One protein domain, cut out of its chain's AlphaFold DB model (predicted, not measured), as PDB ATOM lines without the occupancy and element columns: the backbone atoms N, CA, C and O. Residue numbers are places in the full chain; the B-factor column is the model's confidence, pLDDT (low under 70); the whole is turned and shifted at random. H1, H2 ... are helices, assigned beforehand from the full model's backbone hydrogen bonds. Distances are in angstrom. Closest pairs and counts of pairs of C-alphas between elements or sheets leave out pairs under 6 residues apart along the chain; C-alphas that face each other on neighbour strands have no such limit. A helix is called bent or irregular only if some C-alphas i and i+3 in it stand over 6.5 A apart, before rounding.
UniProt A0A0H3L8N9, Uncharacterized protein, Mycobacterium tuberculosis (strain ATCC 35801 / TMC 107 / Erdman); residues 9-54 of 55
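Overview. This is residues 9 to 54 of the 55 residues of an uncharacterized protein of Mycobacterium tuberculosis (strain ATCC 35801 / TMC 107 / Erdman) (UniProt A0A0H3L8N9). A kinked helix, H3, stands at one end of a strung-out chain, turned across its length; a long link leads away from it to H2 and then H1, one after the other towards the far end, and no helix packs on another. There is no packed core, and the link from H2 folds back to enter H3. The printed part has 46 residues, with three named helices in the order H1, H2, H3 and no named strand; the class is all helix. The whole is extended, with a radius of gyration of the C-alphas of 16.7 A, and flat, spanning 50 by 31 by 7 A.

Along the chain. H3, the longest helix, has residues 37 to 52 and measures 22.2 A from first to last C-alpha, from C-alpha 37 at (-6.435, -50.947, -20.270) to C-alpha 52 at (-20.358, -39.243, -7.515). It is irregular, with C-alphas 43 and 46 being 7.1 A apart, and it has a kink of 38 degrees near residue 44. H2, residues 17 to 24, measures 10.4 A. H1, residues 9 to 13, measures 6.1 A and begins with C-alpha 9 at (-4.023, -3.654, -30.439).

Arrangement. H3 touches no helix, and it is apart from both H2 and H1. H2 and H1 are also apart. Residues 9 to 28, 33 to 38 and 45 to 54 stand free. In H1 and H2 every O i to N i+4 pair is within hydrogen-bond range; in H3, 9 of 12 are.

Size, cuts and confidence. The two C-alphas farthest apart are those of Glu 9 and Ala 38, at 49.9 A. The link from H2 to H3, residues 25 to 36, is long; that from H1 to H2 is tight. The printed part has no cut. The mean pLDDT of the printed part is 81.3, and residues 9 to 12 and 49 to 54 are under 70.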
ATOM      1  N   GLU A   9      -3.518  -2.594 -29.546       65.12
ATOM      2  CA  GLU A   9      -4.023  -3.654 -30.439       65.12
ATOM      3  C   GLU A   9      -3.475  -5.052 -30.095       65.12
ATOM      4  O   GLU A   9      -4.187  -6.048 -30.229       65.12
ATOM      5  N   LEU A  10      -2.226  -5.149 -29.619       62.47
ATOM      6  CA  LEU A  10      -1.644  -6.424 -29.178       62.47
ATOM      7  C   LEU A  10      -2.214  -6.868 -27.827       62.47
ATOM      8  O   LEU A  10      -2.337  -8.065 -27.595       62.47
ATOM      9  N   VAL A  11      -2.561  -5.919 -26.953       67.12
ATOM     10  CA  VAL A  11      -3.201  -6.197 -25.658       67.12
ATOM     11  C   VAL A  11      -4.632  -6.693 -25.859       67.12
ATOM     12  O   VAL A  11      -5.014  -7.671 -25.228       67.12
ATOM     13  N   GLU A  12      -5.392  -6.086 -26.774       67.94
ATOM     14  CA  GLU A  12      -6.744  -6.543 -27.125       67.94
ATOM     15  C   GLU A  12      -6.718  -7.921 -27.807       67.94
ATOM     16  O   GLU A  12      -7.482  -8.808 -27.446       67.94
ATOM     17  N   SER A  13      -5.776  -8.152 -28.729       70.19
ATOM     18  CA  SER A  13      -5.626  -9.457 -29.402       70.19
ATOM     19  C   SER A  13      -5.163 -10.580 -28.464       70.19
ATOM     20  O   SER A  13      -5.353 -11.757 -28.768       70.19
ATOM     21  N   ALA A  14      -4.518 -10.224 -27.351       73.00
ATOM     22  CA  ALA A  14      -4.076 -11.153 -26.317       73.00
ATOM     23  C   ALA A  14      -5.097 -11.310 -25.178       73.00
ATOM     24  O   ALA A  14      -4.836 -12.086 -24.256       73.00
ATOM     25  N   ASP A  15      -6.240 -10.612 -25.229       80.81
ATOM     26  CA  ASP A  15      -7.332 -10.813 -24.281       80.81
ATOM     27  C   ASP A  15      -8.022 -12.152 -24.564       80.81
ATOM     28  O   ASP A  15      -8.926 -12.295 -25.388       80.81
ATOM     29  N   LEU A  16      -7.525 -13.175 -23.877       85.19
ATOM     30  CA  LEU A  16      -7.965 -14.556 -23.986       85.19
ATOM     31  C   LEU A  16      -8.803 -14.970 -22.775       85.19
ATOM     32  O   LEU A  16      -8.867 -16.157 -22.474       85.19
ATOM     33  N   THR A  17      -9.483 -14.031 -22.107       86.12
ATOM     34  CA  THR A  17     -10.257 -14.288 -20.876       86.12
ATOM     35  C   THR A  17     -11.209 -15.488 -21.003       86.12
ATOM     36  O   THR A  17     -11.303 -16.321 -20.103       86.12
ATOM     37  N   VAL A  18     -11.887 -15.638 -22.149       86.38
ATOM     38  CA  VAL A  18     -12.774 -16.790 -22.408       86.38
ATOM     39  C   VAL A  18     -11.984 -18.093 -22.557       86.38
ATOM     40  O   VAL A  18     -12.386 -19.131 -22.036       86.38
ATOM     41  N   THR A  19     -10.847 -18.054 -23.249       86.94
ATOM     42  CA  THR A  19      -9.958 -19.212 -23.404       86.94
ATOM     43  C   THR A  19      -9.344 -19.612 -22.066       86.94
ATOM     44  O   THR A  19      -9.249 -20.800 -21.785       86.94
ATOM     45  N   GLU A  20      -8.967 -18.654 -21.217       89.19
ATOM     46  CA  GLU A  20      -8.467 -18.912 -19.865       89.19
ATOM     47  C   GLU A  20      -9.539 -19.554 -18.981       89.19
ATOM     48  O   GLU A  20      -9.258 -20.566 -18.337       89.19
ATOM     49  N   ASP A  21     -10.776 -19.043 -19.004       90.44
ATOM     50  CA  ASP A  21     -11.901 -19.650 -18.281       90.44
ATOM     51  C   ASP A  21     -12.127 -21.103 -18.722       90.44
ATOM     52  O   ASP A  21     -12.210 -22.001 -17.883       90.44
ATOM     53  N   ILE A  22     -12.140 -21.358 -20.034       91.50
ATOM     54  CA  ILE A  22     -12.323 -22.708 -20.578       91.50
ATOM     55  C   ILE A  22     -11.149 -23.616 -20.192       91.50
ATOM     56  O   ILE A  22     -11.365 -24.695 -19.638       91.50
ATOM     57  N   CYS A  23      -9.909 -23.188 -20.435       91.06
ATOM     58  CA  CYS A  23      -8.715 -23.977 -20.135       91.06
ATOM     59  C   CYS A  23      -8.567 -24.256 -18.634       91.06
ATOM     60  O   CYS A  23      -8.094 -25.331 -18.274       91.06
ATOM     61  N   SER A  24      -9.025 -23.355 -17.758       91.62
ATOM     62  CA  SER A  24      -9.004 -23.567 -16.302       91.62
ATOM     63  C   SER A  24      -9.867 -24.750 -15.848       91.62
ATOM     64  O   SER A  24      -9.612 -25.343 -14.800       91.62
ATOM     65  N   ARG A  25     -10.878 -25.117 -16.647       90.56
ATOM     66  CA  ARG A  25     -11.820 -26.209 -16.363       90.56
ATOM     67  C   ARG A  25     -11.429 -27.528 -17.037       90.56
ATOM     68  O   ARG A  25     -12.057 -28.549 -16.764       90.56
ATOM     69  N   ILE A  26     -10.427 -27.526 -17.920       91.75
ATOM     70  CA  ILE A  26      -9.996 -28.708 -18.679       91.75
ATOM     71  C   ILE A  26      -8.813 -29.379 -17.975       91.75
ATOM     72  O   ILE A  26      -7.798 -28.748 -17.693       91.75
ATOM     73  N   VAL A  27      -8.918 -30.690 -17.750       88.50
ATOM     74  CA  VAL A  27      -7.832 -31.521 -17.209       88.50
ATOM     75  C   VAL A  27      -7.377 -32.516 -18.274       88.50
ATOM     76  O   VAL A  27      -8.155 -33.358 -18.720       88.50
ATOM     77  N   SER A  28      -6.105 -32.438 -18.667       88.94
ATOM     78  CA  SER A  28      -5.490 -33.372 -19.617       88.94
ATOM     79  C   SER A  28      -4.974 -34.617 -18.899       88.94
ATOM     80  O   SER A  28      -4.208 -34.512 -17.941       88.94
ATOM     81  N   LEU A  29      -5.360 -35.801 -19.381       89.19
ATOM     82  CA  LEU A  29      -4.923 -37.080 -18.821       89.19
ATOM     83  C   LEU A  29      -3.804 -37.699 -19.662       89.19
ATOM     84  O   LEU A  29      -3.906 -37.707 -20.890       89.19
ATOM     85  N   PRO A  30      -2.752 -38.249 -19.032       84.25
ATOM     86  CA  PRO A  30      -1.685 -38.930 -19.746       84.25
ATOM     87  C   PRO A  30      -2.171 -40.318 -20.180       84.25
ATOM     88  O   PRO A  30      -2.037 -41.297 -19.449       84.25
ATOM     89  N   VAL A  31      -2.778 -40.389 -21.363       87.81
ATOM     90  CA  VAL A  31      -3.169 -41.644 -22.015       87.81
ATOM     91  C   VAL A  31      -2.379 -41.776 -23.311       87.81
ATOM     92  O   VAL A  31      -2.291 -40.832 -24.095       87.81
ATOM     93  N   HIS A  32      -1.790 -42.948 -23.523       89.44
ATOM     94  CA  HIS A  32      -0.957 -43.252 -24.684       89.44
ATOM     95  C   HIS A  32      -1.506 -44.478 -25.422       89.44
ATOM     96  O   HIS A  32      -2.084 -45.361 -24.790       89.44
ATOM     97  N   ASP A  33      -1.281 -44.583 -26.736       87.69
ATOM     98  CA  ASP A  33      -1.841 -45.660 -27.577       87.69
ATOM     99  C   ASP A  33      -1.453 -47.078 -27.128       87.69
ATOM    100  O   ASP A  33      -2.173 -48.040 -27.376       87.69
ATOM    101  N   HIS A  34      -0.318 -47.211 -26.438       89.31
ATOM    102  CA  HIS A  34       0.229 -48.493 -25.989       89.31
ATOM    103  C   HIS A  34       0.002 -48.762 -24.491       89.31
ATOM    104  O   HIS A  34       0.619 -49.669 -23.933       89.31
ATOM    105  N   MET A  35      -0.838 -47.972 -23.811       90.62
ATOM    106  CA  MET A  35      -1.140 -48.191 -22.394       90.62
ATOM    107  C   MET A  35      -2.035 -49.420 -22.219       90.62
ATOM    108  O   MET A  35      -3.011 -49.607 -22.950       90.62
ATOM    109  N   ALA A  36      -1.743 -50.251 -21.218       92.12
ATOM    110  CA  ALA A  36      -2.645 -51.338 -20.873       92.12
ATOM    111  C   ALA A  36      -3.972 -50.759 -20.352       92.12
ATOM    112  O   ALA A  36      -3.992 -49.769 -19.621       92.12
ATOM    113  N   ILE A  37      -5.094 -51.406 -20.678       89.00
ATOM    114  CA  ILE A  37      -6.435 -50.947 -20.270       89.00
ATOM    115  C   ILE A  37      -6.538 -50.779 -18.745       89.00
ATOM    116  O   ILE A  37      -7.201 -49.861 -18.266       89.00
ATOM    117  N   ALA A  38      -5.846 -51.622 -17.972       89.88
ATOM    118  CA  ALA A  38      -5.789 -51.511 -16.515       89.88
ATOM    119  C   ALA A  38      -5.143 -50.196 -16.040       89.88
ATOM    120  O   ALA A  38      -5.583 -49.611 -15.048       89.88
ATOM    121  N   ASP A  39      -4.136 -49.703 -16.759       88.75
ATOM    122  CA  ASP A  39      -3.484 -48.433 -16.450       88.75
ATOM    123  C   ASP A  39      -4.381 -47.253 -16.841       88.75
ATOM    124  O   ASP A  39      -4.477 -46.282 -16.092       88.75
ATOM    125  N   VAL A  40      -5.124 -47.362 -17.951       88.81
ATOM    126  CA  VAL A  40      -6.132 -46.358 -18.341       88.81
ATOM    127  C   VAL A  40      -7.232 -46.271 -17.283       88.81
ATOM    128  O   VAL A  40      -7.585 -45.179 -16.840       88.81
ATOM    129  N   ALA A  41      -7.727 -47.419 -16.813       89.19
ATOM    130  CA  ALA A  41      -8.740 -47.480 -15.763       89.19
ATOM    131  C   ALA A  41      -8.259 -46.817 -14.465       89.19
ATOM    132  O   ALA A  41      -9.023 -46.091 -13.833       89.19
ATOM    133  N   ARG A  42      -6.984 -46.997 -14.094       88.19
ATOM    134  CA  ARG A  42      -6.391 -46.334 -12.923       88.19
ATOM    135  C   ARG A  42      -6.357 -44.812 -13.071       88.19
ATOM    136  O   ARG A  42      -6.622 -44.114 -12.099       88.19
ATOM    137  N   VAL A  43      -6.035 -44.302 -14.263       87.06
ATOM    138  CA  VAL A  43      -5.999 -42.856 -14.544       87.06
ATOM    139  C   VAL A  43      -7.406 -42.246 -14.521       87.06
ATOM    140  O   VAL A  43      -7.574 -41.128 -14.045       87.06
ATOM    141  N   VAL A  44      -8.423 -42.981 -14.984       87.12
ATOM    142  CA  VAL A  44      -9.813 -42.494 -15.068       87.12
ATOM    143  C   VAL A  44     -10.597 -42.680 -13.760       87.12
ATOM    144  O   VAL A  44     -11.494 -41.888 -13.476       87.12
ATOM    145  N   ALA A  45     -10.267 -43.679 -12.934       86.88
ATOM    146  CA  ALA A  45     -11.019 -44.014 -11.717       86.88
ATOM    147  C   ALA A  45     -11.300 -42.820 -10.771       86.88
ATOM    148  O   ALA A  45     -12.455 -42.662 -10.367       86.88
ATOM    149  N   PRO A  46     -10.338 -41.917 -10.479       84.62
ATOM    150  CA  PRO A  46     -10.584 -40.767  -9.605       84.62
ATOM    151  C   PRO A  46     -11.659 -39.801 -10.128       84.62
ATOM    152  O   PRO A  46     -12.332 -39.136  -9.341       84.62
ATOM    153  N   PHE A  47     -11.853 -39.730 -11.449       82.94
ATOM    154  CA  PHE A  47     -12.850 -38.854 -12.073       82.94
ATOM    155  C   PHE A  47     -14.271 -39.405 -11.923       82.94
ATOM    156  O   PHE A  47     -15.210 -38.633 -11.735       82.94
ATOM    157  N   GLY A  48     -14.435 -40.732 -11.943       73.44
ATOM    158  CA  GLY A  48     -15.727 -41.379 -11.691       73.44
ATOM    159  C   GLY A  48     -16.188 -41.227 -10.238       73.44
ATOM    160  O   GLY A  48     -17.358 -40.956  -9.978       73.44
ATOM    161  N   GLU A  49     -15.260 -41.339  -9.286       66.81
ATOM    162  CA  GLU A  49     -15.555 -41.185  -7.855       66.81
ATOM    163  C   GLU A  49     -15.747 -39.717  -7.444       66.81
ATOM    164  O   GLU A  49     -16.592 -39.417  -6.597       66.81
ATOM    165  N   GLY A  50     -15.005 -38.791  -8.059       59.22
ATOM    166  CA  GLY A  50     -15.139 -37.352  -7.821       59.22
ATOM    167  C   GLY A  50     -16.501 -36.797  -8.247       59.22
ATOM    168  O   GLY A  50     -17.079 -35.989  -7.521       59.22
ATOM    169  N   LEU A  51     -17.058 -37.279  -9.365       56.03
ATOM    170  CA  LEU A  51     -18.388 -36.875  -9.837       56.03
ATOM    171  C   LEU A  51     -19.512 -37.404  -8.927       56.03
ATOM    172  O   LEU A  51     -20.484 -36.703  -8.671       56.03
ATOM    173  N   ALA A  52     -19.362 -38.619  -8.389       56.62
ATOM    174  CA  ALA A  52     -20.358 -39.243  -7.515       56.62
ATOM    175  C   ALA A  52     -20.433 -38.621  -6.106       56.62
ATOM    176  O   ALA A  52     -21.411 -38.831  -5.393       56.62
ATOM    177  N   ARG A  53     -19.401 -37.882  -5.680       54.41
ATOM    178  CA  ARG A  53     -19.301 -37.271  -4.340       54.41
ATOM    179  C   ARG A  53     -19.585 -35.765  -4.321       54.41
ATOM    180  O   ARG A  53     -19.553 -35.173  -3.245       54.41
ATOM    181  N   GLY A  54     -19.815 -35.159  -5.485       53.56
ATOM    182  CA  GLY A  54     -20.127 -33.734  -5.646       53.56
ATOM    183  C   GLY A  54     -21.543 -33.444  -6.159       53.56
ATOM    184  O   GLY A  54     -21.810 -32.297  -6.506       53.56
TER     185      GLY A  54